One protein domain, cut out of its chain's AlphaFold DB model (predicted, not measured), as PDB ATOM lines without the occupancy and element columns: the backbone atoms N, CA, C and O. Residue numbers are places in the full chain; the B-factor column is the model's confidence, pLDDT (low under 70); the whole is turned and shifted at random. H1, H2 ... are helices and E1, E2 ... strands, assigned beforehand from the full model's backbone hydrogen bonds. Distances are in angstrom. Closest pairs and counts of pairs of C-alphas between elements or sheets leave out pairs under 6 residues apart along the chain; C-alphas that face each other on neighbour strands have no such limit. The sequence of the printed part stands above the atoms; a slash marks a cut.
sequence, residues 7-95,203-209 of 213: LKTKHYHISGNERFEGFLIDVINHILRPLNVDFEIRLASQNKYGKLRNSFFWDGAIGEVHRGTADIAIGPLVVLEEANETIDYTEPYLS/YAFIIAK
ATOM      1  N   LEU A   7      14.600 -45.397 -12.781       93.69
ATOM      2  CA  LEU A   7      14.840 -46.706 -12.182       93.69
ATOM      3  C   LEU A   7      15.708 -47.529 -13.132       93.69
ATOM      4  O   LEU A   7      15.391 -47.637 -14.316       93.69
ATOM      5  N   LYS A   8      16.740 -48.179 -12.591       94.81
ATOM      6  CA  LYS A   8      17.557 -49.134 -13.345       94.81
ATOM      7  C   LYS A   8      16.698 -50.278 -13.883       94.81
ATOM      8  O   LYS A   8      15.746 -50.726 -13.235       94.81
ATOM      9  N   THR A   9      17.083 -50.854 -15.022       91.94
ATOM     10  CA  THR A   9      16.346 -51.968 -15.657       91.94
ATOM     11  C   THR A   9      16.111 -53.157 -14.713       91.94
ATOM     12  O   THR A   9      15.067 -53.798 -14.772       91.94
ATOM     13  N   LYS A  10      17.058 -53.440 -13.810       91.88
ATOM     14  CA  LYS A  10      16.983 -54.533 -12.823       91.88
ATOM     15  C   LYS A  10      16.780 -54.033 -11.387       91.88
ATOM     16  O   LYS A  10      17.228 -54.677 -10.445       91.88
ATOM     17  N   HIS A  11      16.114 -52.890 -11.206       91.94
ATOM     18  CA  HIS A  11      15.913 -52.266  -9.890       91.94
ATOM     19  C   HIS A  11      15.210 -53.166  -8.858       91.94
ATOM     20  O   HIS A  11      15.360 -52.929  -7.671       91.94
ATOM     21  N   TYR A  12      14.467 -54.195  -9.274       91.50
ATOM     22  CA  TYR A  12      13.821 -55.166  -8.378       91.50
ATOM     23  C   TYR A  12      14.809 -56.126  -7.689       91.50
ATOM     24  O   TYR A  12      14.448 -56.781  -6.717       91.50
ATOM     25  N   HIS A  13      16.052 -56.202  -8.171       93.50
ATOM     26  CA  HIS A  13      17.146 -56.952  -7.543       93.50
ATOM     27  C   HIS A  13      18.108 -56.069  -6.742       93.50
ATOM     28  O   HIS A  13      19.084 -56.570  -6.191       93.50
ATOM     29  N   ILE A  14      17.865 -54.760  -6.716       93.88
ATOM     30  CA  ILE A  14      18.725 -53.764  -6.083       93.88
ATOM     31  C   ILE A  14      17.907 -53.106  -4.968       93.88
ATOM     32  O   ILE A  14      16.696 -52.945  -5.100       93.88
ATOM     33  N   SER A  15      18.532 -52.730  -3.856       92.81
ATOM     34  CA  SER A  15      17.848 -52.116  -2.710       92.81
ATOM     35  C   SER A  15      18.252 -50.658  -2.503       92.81
ATOM     36  O   SER A  15      19.301 -50.215  -2.963       92.81
ATOM     37  N   GLY A  16      17.406 -49.904  -1.795       93.94
ATOM     38  CA  GLY A  16      17.699 -48.524  -1.400       93.94
ATOM     39  C   GLY A  16      17.961 -47.591  -2.585       93.94
ATOM     40  O   GLY A  16      17.285 -47.676  -3.619       93.94
ATOM     41  N   ASN A  17      18.949 -46.709  -2.415       95.31
ATOM     42  CA  ASN A  17      19.308 -45.655  -3.370       95.31
ATOM     43  C   ASN A  17      19.950 -46.199  -4.651       95.31
ATOM     44  O   ASN A  17      19.842 -45.581  -5.707       95.31
ATOM     45  N   GLU A  18      20.570 -47.380  -4.595       94.81
ATOM     46  CA  GLU A  18      21.258 -47.980  -5.742       94.81
ATOM     47  C   GLU A  18      20.312 -48.352  -6.892       94.81
ATOM     48  O   GLU A  18      20.765 -48.592  -8.014       94.81
ATOM     49  N   ARG A  19      18.998 -48.388  -6.631       96.31
ATOM     50  CA  ARG A  19      17.945 -48.627  -7.626       96.31
ATOM     51  C   ARG A  19      17.819 -47.515  -8.662       96.31
ATOM     52  O   ARG A  19      17.259 -47.762  -9.732       96.31
ATOM     53  N   PHE A  20      18.298 -46.317  -8.340       95.81
ATOM     54  CA  PHE A  20      18.138 -45.131  -9.169       95.81
ATOM     55  C   PHE A  20      19.404 -44.826  -9.971       95.81
ATOM     56  O   PHE A  20      20.522 -45.140  -9.560       95.81
ATOM     57  N   GLU A  21      19.214 -44.213 -11.133       96.12
ATOM     58  CA  GLU A  21      20.267 -43.678 -11.993       96.12
ATOM     59  C   GLU A  21      19.781 -42.419 -12.722       96.12
ATOM     60  O   GLU A  21      18.579 -42.148 -12.785       96.12
ATOM     61  N   GLY A  22      20.716 -41.656 -13.282       95.69
ATOM     62  CA  GLY A  22      20.431 -40.446 -14.047       95.69
ATOM     63  C   GLY A  22      21.198 -39.239 -13.529       95.69
ATOM     64  O   GLY A  22      21.801 -39.273 -12.458       95.69
ATOM     65  N   PHE A  23      21.138 -38.152 -14.296       95.38
ATOM     66  CA  PHE A  23      21.939 -36.955 -14.046       95.38
ATOM     67  C   PHE A  23      21.793 -36.413 -12.613       95.38
ATOM     68  O   PHE A  23      22.789 -36.150 -11.946       95.38
ATOM     69  N   LEU A  24      20.564 -36.300 -12.096       96.00
ATOM     70  CA  LEU A  24      20.342 -35.751 -10.752       96.00
ATOM     71  C   LEU A  24      20.718 -36.726  -9.636       96.00
ATOM     72  O   LEU A  24      21.019 -36.292  -8.527       96.00
ATOM     73  N   ILE A  25      20.739 -38.028  -9.922       96.25
ATOM     74  CA  ILE A  25      21.241 -39.028  -8.977       96.25
ATOM     75  C   ILE A  25      22.747 -38.853  -8.802       96.25
ATOM     76  O   ILE A  25      23.234 -38.873  -7.672       96.25
ATOM     77  N   ASP A  26      23.479 -38.627  -9.892       95.81
ATOM     78  CA  ASP A  26      24.920 -38.379  -9.839       95.81
ATOM     79  C   ASP A  26      25.233 -37.057  -9.126       95.81
ATOM     80  O   ASP A  26      26.092 -37.027  -8.243       95.81
ATOM     81  N   VAL A  27      24.478 -35.993  -9.429       94.69
ATOM     82  CA  VAL A  27      24.611 -34.679  -8.774       94.69
ATOM     83  C   VAL A  27      24.395 -34.779  -7.264       94.69
ATOM     84  O   VAL A  27      25.254 -34.354  -6.496       94.69
ATOM     85  N   ILE A  28      23.294 -35.383  -6.808       94.06
ATOM     86  CA  ILE A  28      23.011 -35.494  -5.368       94.06
ATOM     87  C   ILE A  28      24.031 -36.365  -4.647       94.06
ATOM     88  O   ILE A  28      24.472 -36.019  -3.554       94.06
ATOM     89  N   ASN A  29      24.473 -37.458  -5.266       93.25
ATOM     90  CA  ASN A  29      25.556 -38.258  -4.710       93.25
ATOM     91  C   ASN A  29      26.856 -37.453  -4.570       93.25
ATOM     92  O   ASN A  29      27.575 -37.627  -3.588       93.25
ATOM     93  N   HIS A  30      27.164 -36.588  -5.535       94.00
ATOM     94  CA  HIS A  30      28.351 -35.740  -5.488       94.00
ATOM     95  C   HIS A  30      28.260 -34.660  -4.401       94.00
ATOM     96  O   HIS A  30      29.260 -34.382  -3.747       94.00
ATOM     97  N   ILE A  31      27.068 -34.096  -4.178       91.44
ATOM     98  CA  ILE A  31      26.831 -33.067  -3.155       91.44
ATOM     99  C   ILE A  31      26.820 -33.672  -1.745       91.44
ATOM    100  O   ILE A  31      27.474 -33.142  -0.854       91.44
ATOM    101  N   LEU A  32      26.092 -34.773  -1.526       91.19
ATOM    102  CA  LEU A  32      25.806 -35.269  -0.173       91.19
ATOM    103  C   LEU A  32      26.883 -36.196   0.399       91.19
ATOM    104  O   LEU A  32      27.112 -36.183   1.607       91.19
ATOM    105  N   ARG A  33      27.587 -36.987  -0.427       88.81
ATOM    106  CA  ARG A  33      28.618 -37.917   0.086       88.81
ATOM    107  C   ARG A  33      29.742 -37.211   0.858       88.81
ATOM    108  O   ARG A  33      30.101 -37.716   1.918       88.81
ATOM    109  N   PRO A  34      30.297 -36.070   0.399       93.69
ATOM    110  CA  PRO A  34      31.333 -35.357   1.148       93.69
ATOM    111  C   PRO A  34      30.848 -34.781   2.483       93.69
ATOM    112  O   PRO A  34      31.660 -34.579   3.381       93.69
ATOM    113  N   LEU A  35      29.541 -34.529   2.619       92.12
ATOM    114  CA  LEU A  35      28.933 -34.009   3.847       92.12
ATOM    115  C   LEU A  35      28.740 -35.095   4.915       92.12
ATOM    116  O   LEU A  35      28.417 -34.772   6.054       92.12
ATOM    117  N   ASN A  36      28.960 -36.368   4.562       90.81
ATOM    118  CA  ASN A  36      28.812 -37.516   5.455       90.81
ATOM    119  C   ASN A  36      27.419 -37.584   6.114       90.81
ATOM    120  O   ASN A  36      27.295 -37.885   7.302       90.81
ATOM    121  N   VAL A  37      26.383 -37.274   5.328       90.19
ATOM    122  CA  VAL A  37      24.972 -37.382   5.716       90.19
ATOM    123  C   VAL A  37      24.351 -38.636   5.115       90.19
ATOM    124  O   VAL A  37      24.589 -38.968   3.950       90.19
ATOM    125  N   ASP A  38      23.523 -39.314   5.900       91.56
ATOM    126  CA  ASP A  38      22.683 -40.398   5.404       91.56
ATOM    127  C   ASP A  38      21.461 -39.818   4.686       91.56
ATOM    128  O   ASP A  38      20.857 -38.848   5.143       91.56
ATOM    129  N   PHE A  39      21.079 -40.413   3.557       93.31
ATOM    130  CA  PHE A  39      19.899 -39.991   2.807       93.31
ATOM    131  C   PHE A  39      19.207 -41.178   2.137       93.31
ATOM    132  O   PHE A  39      19.844 -42.169   1.775       93.31
ATOM    133  N   GLU A  40      17.901 -41.054   1.918       95.00
ATOM    134  CA  GLU A  40      17.085 -42.031   1.198       95.00
ATOM    135  C   GLU A  40      16.419 -41.373  -0.015       95.00
ATOM    136  O   GLU A  40      15.812 -40.309   0.082       95.00
ATOM    137  N   ILE A  41      16.502 -42.032  -1.170       94.75
ATOM    138  CA  ILE A  41      15.811 -41.620  -2.388       94.75
ATOM    139  C   ILE A  41      14.504 -42.398  -2.506       94.75
ATOM    140  O   ILE A  41      14.488 -43.630  -2.604       94.75
ATOM    141  N   ARG A  42      13.399 -41.658  -2.604       93.50
ATOM    142  CA  ARG A  42      12.068 -42.198  -2.891       93.50
ATOM    143  C   ARG A  42      11.393 -41.427  -4.019       93.50
ATOM    144  O   ARG A  42      11.656 -40.248  -4.237       93.50
ATOM    145  N   LEU A  43      10.505 -42.105  -4.743       93.06
ATOM    146  CA  LEU A  43       9.650 -41.450  -5.729       93.06
ATOM    147  C   LEU A  43       8.554 -40.662  -5.004       93.06
ATOM    148  O   LEU A  43       7.982 -41.151  -4.028       93.06
ATOM    149  N   ALA A  44       8.260 -39.460  -5.496       91.75
ATOM    150  CA  ALA A  44       7.144 -38.664  -5.003       91.75
ATOM    151  C   ALA A  44       5.814 -39.398  -5.228       91.75
ATOM    152  O   ALA A  44       5.628 -40.117  -6.218       91.75
ATOM    153  N   SER A  45       4.862 -39.183  -4.328       86.50
ATOM    154  CA  SER A  45       3.535 -39.782  -4.387       86.50
ATOM    155  C   SER A  45       2.878 -39.491  -5.729       86.50
ATOM    156  O   SER A  45       2.806 -38.347  -6.184       86.50
ATOM    157  N   GLN A  46       2.379 -40.551  -6.367       82.50
ATOM    158  CA  GLN A  46       1.722 -40.489  -7.677       82.50
ATOM    159  C   GLN A  46       2.617 -39.947  -8.812       82.50
ATOM    160  O   GLN A  46       2.088 -39.601  -9.865       82.50
ATOM    161  N   ASN A  47       3.946 -39.876  -8.626       85.00
ATOM    162  CA  ASN A  47       4.909 -39.333  -9.594       85.00
ATOM    163  C   ASN A  47       4.568 -37.907 -10.077       85.00
ATOM    164  O   ASN A  47       4.755 -37.581 -11.249       85.00
ATOM    165  N   LYS A  48       4.042 -37.056  -9.187       88.31
ATOM    166  CA  LYS A  48       3.668 -35.665  -9.495       88.31
ATOM    167  C   LYS A  48       4.697 -34.671  -8.957       88.31
ATOM    168  O   LYS A  48       5.156 -34.816  -7.827       88.31
ATOM    169  N   TYR A  49       4.977 -33.619  -9.725       89.94
ATOM    170  CA  TYR A  49       5.808 -32.492  -9.282       89.94
ATOM    171  C   TYR A  49       5.119 -31.663  -8.199       89.94
ATOM    172  O   TYR A  49       5.671 -31.443  -7.127       89.94
ATOM    173  N   GLY A  50       3.871 -31.299  -8.456       89.06
ATOM    174  CA  GLY A  50       3.018 -30.593  -7.518       89.06
ATOM    175  C   GLY A  50       2.162 -29.573  -8.245       89.06
ATOM    176  O   GLY A  50       2.629 -28.865  -9.133       89.06
ATOM    177  N   LYS A  51       0.878 -29.553  -7.908       88.50
ATOM    178  CA  LYS A  51      -0.096 -28.568  -8.368       88.50
ATOM    179  C   LYS A  51      -0.864 -28.053  -7.164       88.50
ATOM    180  O   LYS A  51      -1.285 -28.846  -6.315       88.50
ATOM    181  N   LEU A  52      -1.089 -26.745  -7.125       88.56
ATOM    182  CA  LEU A  52      -1.966 -26.132  -6.142       88.56
ATOM    183  C   LEU A  52      -3.403 -26.628  -6.381       88.56
ATOM    184  O   LEU A  52      -3.953 -26.481  -7.473       88.56
ATOM    185  N   ARG A  53      -4.007 -27.283  -5.385       86.69
ATOM    186  CA  ARG A  53      -5.377 -27.832  -5.468       86.69
ATOM    187  C   ARG A  53      -6.418 -26.920  -4.838       86.69
ATOM    188  O   ARG A  53      -7.563 -26.901  -5.272       86.69
ATOM    189  N   ASN A  54      -6.026 -26.206  -3.795       84.06
ATOM    190  CA  ASN A  54      -6.786 -25.157  -3.125       84.06
ATOM    191  C   ASN A  54      -5.778 -24.191  -2.487       84.06
ATOM    192  O   ASN A  54      -4.584 -24.471  -2.545       84.06
ATOM    193  N   SER A  55      -6.242 -23.095  -1.880       78.75
ATOM    194  CA  SER A  55      -5.414 -21.954  -1.453       78.75
ATOM    195  C   SER A  55      -4.123 -22.286  -0.693       78.75
ATOM    196  O   SER A  55      -3.214 -21.473  -0.737       78.75
ATOM    197  N   PHE A  56      -4.011 -23.450  -0.039       78.31
ATOM    198  CA  PHE A  56      -2.791 -23.845   0.681       78.31
ATOM    199  C   PHE A  56      -2.373 -25.308   0.472       78.31
ATOM    200  O   PHE A  56      -1.412 -25.768   1.083       78.31
ATOM    201  N   PHE A  57      -3.081 -26.075  -0.363       88.81
ATOM    202  CA  PHE A  57      -2.789 -27.497  -0.536       88.81
ATOM    203  C   PHE A  57      -2.082 -27.778  -1.856       88.81
ATOM    204  O   PHE A  57      -2.704 -27.795  -2.924       88.81
ATOM    205  N   TRP A  58      -0.797 -28.099  -1.749       93.06
ATOM    206  CA  TRP A  58       0.008 -28.662  -2.825       93.06
ATOM    207  C   TRP A  58       0.020 -30.194  -2.765       93.06
ATOM    208  O   TRP A  58       0.187 -30.801  -1.699       93.06
ATOM    209  N   ASP A  59      -0.132 -30.833  -3.925       92.44
ATOM    210  CA  ASP A  59       0.150 -32.262  -4.086       92.44
ATOM    211  C   ASP A  59       1.594 -32.510  -4.560       92.44
ATOM    212  O   ASP A  59       2.406 -31.586  -4.635       92.44
ATOM    213  N   GLY A  60       1.926 -33.777  -4.833       93.81
ATOM    214  CA  GLY A  60       3.221 -34.160  -5.394       93.81
ATOM    215  C   GLY A  60       4.415 -33.794  -4.510       93.81
ATOM    216  O   GLY A  60       4.292 -33.669  -3.290       93.81
ATOM    217  N   ALA A  61       5.569 -33.630  -5.150       95.00
ATOM    218  CA  ALA A  61       6.832 -33.323  -4.495       95.00
ATOM    219  C   ALA A  61       6.802 -31.995  -3.710       95.00
ATOM    220  O   ALA A  61       7.256 -31.975  -2.567       95.00
ATOM    221  N   ILE A  62       6.192 -30.928  -4.253       95.06
ATOM    222  CA  ILE A  62       6.015 -29.646  -3.536       95.06
ATOM    223  C   ILE A  62       5.272 -29.871  -2.214       95.06
ATOM    224  O   ILE A  62       5.722 -29.447  -1.151       95.06
ATOM    225  N   GLY A  63       4.143 -30.582  -2.267       95.06
ATOM    226  CA  GLY A  63       3.345 -30.861  -1.078       95.06
ATOM    227  C   GLY A  63       4.068 -31.723  -0.048       95.06
ATOM    228  O   GLY A  63       3.859 -31.559   1.151       95.06
ATOM    229  N   GLU A  64       4.891 -32.666  -0.496       96.06
ATOM    230  CA  GLU A  64       5.645 -33.540   0.399       96.06
ATOM    231  C   GLU A  64       6.746 -32.816   1.165       96.06
ATOM    232  O   GLU A  64       6.903 -33.092   2.358       96.06
ATOM    233  N   VAL A  65       7.445 -31.887   0.508       96.50
ATOM    234  CA  VAL A  65       8.437 -31.024   1.157       96.50
ATOM    235  C   VAL A  65       7.753 -30.064   2.122       96.50
ATOM    236  O   VAL A  65       8.139 -29.970   3.283       96.50
ATOM    237  N   HIS A  66       6.656 -29.433   1.696       94.94
ATOM    238  CA  HIS A  66       5.891 -28.532   2.557       94.94
ATOM    239  C   HIS A  66       5.392 -29.206   3.849       94.94
ATOM    240  O   HIS A  66       5.433 -28.612   4.923       94.94
ATOM    241  N   ARG A  67       4.939 -30.464   3.762       94.25
ATOM    242  CA  ARG A  67       4.458 -31.238   4.921       94.25
ATOM    243  C   ARG A  67       5.577 -31.850   5.772       94.25
ATOM    244  O   ARG A  67       5.263 -32.523   6.749       94.25
ATOM    245  N   GLY A  68       6.846 -31.693   5.388       94.44
ATOM    246  CA  GLY A  68       7.982 -32.313   6.076       94.44
ATOM    247  C   GLY A  68       8.052 -33.838   5.924       94.44
ATOM    248  O   GLY A  68       8.660 -34.518   6.739       94.44
ATOM    249  N   THR A  69       7.405 -34.400   4.897       95.38
ATOM    250  CA  THR A  69       7.519 -35.838   4.567       95.38
ATOM    251  C   THR A  69       8.721 -36.146   3.669       95.38
ATOM    252  O   THR A  69       9.046 -37.310   3.433       95.38
ATOM    253  N   ALA A  70       9.344 -35.111   3.109       95.56
ATOM    254  CA  ALA A  70      10.636 -35.136   2.436       95.56
ATOM    255  C   ALA A  70      11.396 -33.864   2.812       95.56
ATOM    256  O   ALA A  70      10.783 -32.803   2.909       95.56
ATOM    257  N   ASP A  71      12.712 -33.967   2.958       94.31
ATOM    258  CA  ASP A  71      13.565 -32.810   3.247       94.31
ATOM    259  C   ASP A  71      13.886 -32.018   1.973       94.31
ATOM    260  O   ASP A  71      13.924 -30.788   1.974       94.31
ATOM    261  N   ILE A  72      14.083 -32.738   0.864       94.75
ATOM    262  CA  ILE A  72      14.447 -32.185  -0.442       94.75
ATOM    263  C   ILE A  72      13.651 -32.908  -1.528       94.75
ATOM    264  O   ILE A  72      13.574 -34.139  -1.542       94.75
ATOM    265  N   ALA A  73      13.108 -32.157  -2.483       96.25
ATOM    266  CA  ALA A  73      12.630 -32.715  -3.740       96.25
ATOM    267  C   ALA A  73      13.584 -32.374  -4.888       96.25
ATOM    268  O   ALA A  73      13.945 -31.218  -5.115       96.25
ATOM    269  N   ILE A  74      13.954 -33.415  -5.635       95.25
ATOM    270  CA  ILE A  74      14.846 -33.340  -6.791       95.25
ATOM    271  C   ILE A  74      14.114 -33.803  -8.049       95.25
ATOM    272  O   ILE A  74      13.343 -34.765  -8.036       95.25
ATOM    273  N   GLY A  75      14.361 -33.122  -9.157       94.50
ATOM    274  CA  GLY A  75      13.717 -33.395 -10.436       94.50
ATOM    275  C   GLY A  75      13.832 -32.196 -11.372       94.50
ATOM    276  O   GLY A  75      14.358 -31.160 -10.956       94.50
ATOM    277  N   PRO A  76      13.332 -32.315 -12.613       92.94
ATOM    278  CA  PRO A  76      13.149 -31.181 -13.520       92.94
ATOM    279  C   PRO A  76      11.987 -30.295 -13.028       92.94
ATOM    280  O   PRO A  76      10.889 -30.285 -13.582       92.94
ATOM    281  N   LEU A  77      12.207 -29.634 -11.892       94.00
ATOM    282  CA  LEU A  77      11.225 -28.854 -11.151       94.00
ATOM    283  C   LEU A  77      11.372 -27.385 -11.534       94.00
ATOM    284  O   LEU A  77      12.336 -26.742 -11.127       94.00
ATOM    285  N   VAL A  78      10.419 -26.870 -12.311       94.06
ATOM    286  CA  VAL A  78      10.358 -25.445 -12.663       94.06
ATOM    287  C   VAL A  78      10.146 -24.608 -11.402       94.06
ATOM    288  O   VAL A  78       9.277 -24.934 -10.594       94.06
ATOM    289  N   VAL A  79      10.899 -23.517 -11.260       94.94
ATOM    290  CA  VAL A  79      10.666 -22.502 -10.227       94.94
ATOM    291  C   VAL A  79       9.323 -21.815 -10.484       94.94
ATOM    292  O   VAL A  79       9.144 -21.110 -11.475       94.94
ATOM    293  N   LEU A  80       8.362 -22.035  -9.587       91.94
ATOM    294  CA  LEU A  80       7.024 -21.448  -9.640       91.94
ATOM    295  C   LEU A  80       6.900 -20.312  -8.626       91.94
ATOM    296  O   LEU A  80       7.029 -20.546  -7.423       91.94
ATOM    297  N   GLU A  81       6.555 -19.114  -9.098       89.75
ATOM    298  CA  GLU A  81       6.326 -17.939  -8.243       89.75
ATOM    299  C   GLU A  81       5.237 -18.198  -7.190       89.75
ATOM    300  O   GLU A  81       5.414 -17.899  -6.013       89.75
ATOM    301  N   GLU A  82       4.143 -18.850  -7.587       89.06
ATOM    302  CA  GLU A  82       3.021 -19.210  -6.710       89.06
ATOM    303  C   GLU A  82       3.392 -20.189  -5.580       89.06
ATOM    304  O   GLU A  82       2.659 -20.299  -4.599       89.06
ATOM    305  N   ALA A  83       4.525 -20.890  -5.680       92.50
ATOM    306  CA  ALA A  83       4.998 -21.796  -4.636       92.50
ATOM    307  C   ALA A  83       5.951 -21.120  -3.630       92.50
ATOM    308  O   ALA A  83       6.238 -21.716  -2.589       92.50
ATOM    309  N   ASN A  84       6.396 -19.878  -3.884       91.31
ATOM    310  CA  ASN A  84       7.360 -19.164  -3.032       91.31
ATOM    311  C   ASN A  84       6.849 -18.911  -1.608       91.31
ATOM    312  O   ASN A  84       7.648 -18.741  -0.693       91.31
ATOM    313  N   GLU A  85       5.537 -18.880  -1.382       90.50
ATOM    314  CA  GLU A  85       4.975 -18.753  -0.029       90.50
ATOM    315  C   GLU A  85       5.003 -20.082   0.750       90.50
ATOM    316  O   GLU A  85       4.850 -20.091   1.969       90.50
ATOM    317  N   THR A  86       5.200 -21.213   0.062       92.75
ATOM    318  CA  THR A  86       5.037 -22.572   0.609       92.75
ATOM    319  C   THR A  86       6.367 -23.302   0.820       92.75
ATOM    320  O   THR A  86       6.521 -24.033   1.802       92.75
ATOM    321  N   ILE A  87       7.310 -23.130  -0.107       95.50
ATOM    322  CA  ILE A  87       8.624 -23.785  -0.131       95.50
ATOM    323  C   ILE A  87       9.712 -22.776  -0.512       95.50
ATOM    324  O   ILE A  87       9.405 -21.648  -0.900       95.50
ATOM    325  N   ASP A  88      10.973 -23.182  -0.389       96.62
ATOM    326  CA  ASP A  88      12.108 -22.469  -0.972       96.62
ATOM    327  C   ASP A  88      12.752 -23.305  -2.079       96.62
ATOM    328  O   ASP A  88      12.596 -24.529  -2.145       96.62
ATOM    329  N   TYR A  89      13.487 -22.623  -2.949       96.38
ATOM    330  CA  TYR A  89      14.285 -23.241  -3.997       96.38
ATOM    331  C   TYR A  89      15.769 -23.072  -3.681       96.38
ATOM    332  O   TYR A  89      16.180 -22.068  -3.097       96.38
ATOM    333  N   THR A  90      16.584 -24.042  -4.088       95.00
ATOM    334  CA  THR A  90      18.035 -23.837  -4.172       95.00
ATOM    335  C   THR A  90      18.368 -22.850  -5.289       95.00
ATOM    336  O   THR A  90      17.513 -22.521  -6.114       95.00
ATOM    337  N   GLU A  91      19.642 -22.469  -5.395       93.31
ATOM    338  CA  GLU A  91      20.142 -21.896  -6.646       93.31
ATOM    339  C   GLU A  91      19.779 -22.821  -7.823       93.31
ATOM    340  O   GLU A  91      19.930 -24.051  -7.704       93.31
ATOM    341  N   PRO A  92      19.265 -22.268  -8.937       95.75
ATOM    342  CA  PRO A  92      18.983 -23.040 -10.130       95.75
ATOM    343  C   PRO A  92      20.204 -23.819 -10.611       95.75
ATOM    344  O   PRO A  92      21.303 -23.279 -10.732       95.75
ATOM    345  N   TYR A  93      20.004 -25.093 -10.938       94.38
ATOM    346  CA  TYR A  93      21.060 -25.928 -11.516       94.38
ATOM    347  C   TYR A  93      20.995 -25.965 -13.049       94.38
ATOM    348  O   TYR A  93      21.933 -26.438 -13.693       94.38
ATOM    349  N   LEU A  94      19.882 -25.516 -13.641       94.50
ATOM    350  CA  LEU A  94      19.685 -25.482 -15.087       94.50
ATOM    351  C   LEU A  94      18.674 -24.401 -15.485       94.50
ATOM    352  O   LEU A  94      17.506 -24.496 -15.122       94.50
ATOM    353  N   SER A  95      19.107 -23.445 -16.303       95.44
ATOM    354  CA  SER A  95      18.219 -22.512 -17.005       95.44
ATOM    355  C   SER A  95      17.908 -23.046 -18.400       95.44
ATOM    356  O   SER A  95      18.804 -23.477 -19.130       95.44
ATOM    357  N   TYR A 203      15.195 -24.646 -13.528       96.50
ATOM    358  CA  TYR A 203      15.068 -25.807 -12.667       96.50
ATOM    359  C   TYR A 203      15.917 -25.650 -11.414       96.50
ATOM    360  O   TYR A 203      17.121 -25.387 -11.485       96.50
ATOM    361  N   ALA A 204      15.298 -25.914 -10.268       96.62
ATOM    362  CA  ALA A 204      15.944 -25.894  -8.964       96.62
ATOM    363  C   ALA A 204      15.488 -27.085  -8.112       96.62
ATOM    364  O   ALA A 204      14.482 -27.733  -8.407       96.62
ATOM    365  N   PHE A 205      16.234 -27.398  -7.053       96.19
ATOM    366  CA  PHE A 205      15.734 -28.315  -6.031       96.19
ATOM    367  C   PHE A 205      14.803 -27.564  -5.091       96.19
ATOM    368  O   PHE A 205      14.956 -26.363  -4.880       96.19
ATOM    369  N   ILE A 206      13.837 -28.284  -4.534       96.94
ATOM    370  CA  ILE A 206      12.858 -27.723  -3.607       96.94
ATOM    371  C   ILE A 206      13.232 -28.157  -2.199       96.94
ATOM    372  O   ILE A 206      13.447 -29.346  -1.958       96.94
ATOM    373  N   ILE A 207      13.265 -27.198  -1.284       96.25
ATOM    374  CA  ILE A 207      13.540 -27.394   0.138       96.25
ATOM    375  C   ILE A 207      12.418 -26.779   0.975       96.25
ATOM    376  O   ILE A 207      11.615 -25.972   0.494       96.25
ATOM    377  N   ALA A 208      12.327 -27.191   2.238       95.50
ATOM    378  CA  ALA A 208      11.349 -26.619   3.149       95.50
ATOM    379  C   ALA A 208      11.574 -25.107   3.308       95.50
ATOM    380  O   ALA A 208      12.707 -24.623   3.294       95.50
ATOM    381  N   LYS A 209      10.479 -24.359   3.473       94.25
ATOM    382  CA  LYS A 209      10.538 -22.910   3.665       94.25
ATOM    383  C   LYS A 209      11.395 -22.571   4.889       94.25
ATOM    384  O   LYS A 209      11.169 -23.114   5.969       94.25
TER     385      LYS A 209
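AT A GLANCE: This is residues 7 to 95 and 203 to 209 of the 213 residues of an uncharacterized protein of Helobdella robusta (UniProt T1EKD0). Little regular structure is present: H3 packs on a small antiparallel sheet, E2 and E3, H1 and H2 toward one end and E1, residues 52 to 54, at the other. Of 96 printed residues, 33 are in named elements, ordered H1, H2, E1, H3, E2, E3, of mixed class. It is compact, radius of gyration of the C-alphas 13.9 A, spanning 42 by 27 by 24 A.

HOW THE PARTS SIT: H3, residues 60 to 66, and E3, residues 206 to 208, come closest at the C-alphas of Val 65 and Ala 208, 5.6 A. E2, residues 87 to 89, neighbours E3, N 88 and O 207 within hydrogen-bond range at 3.0 A. Every O i to N i+4 pair in H3 is within range, 7 of 9 in H2, residues 23 to 35.

IN THESE COORDINATES: H1, residues 16 to 19, begins at C-alpha 16 (17.699, -48.524, -1.400), and E3 ends at C-alpha 208 (11.349, -26.619, 3.149).

THE WHOLE: Residues 96 to 202 are cut out, with 6.3 A between C-alphas 95 and 203.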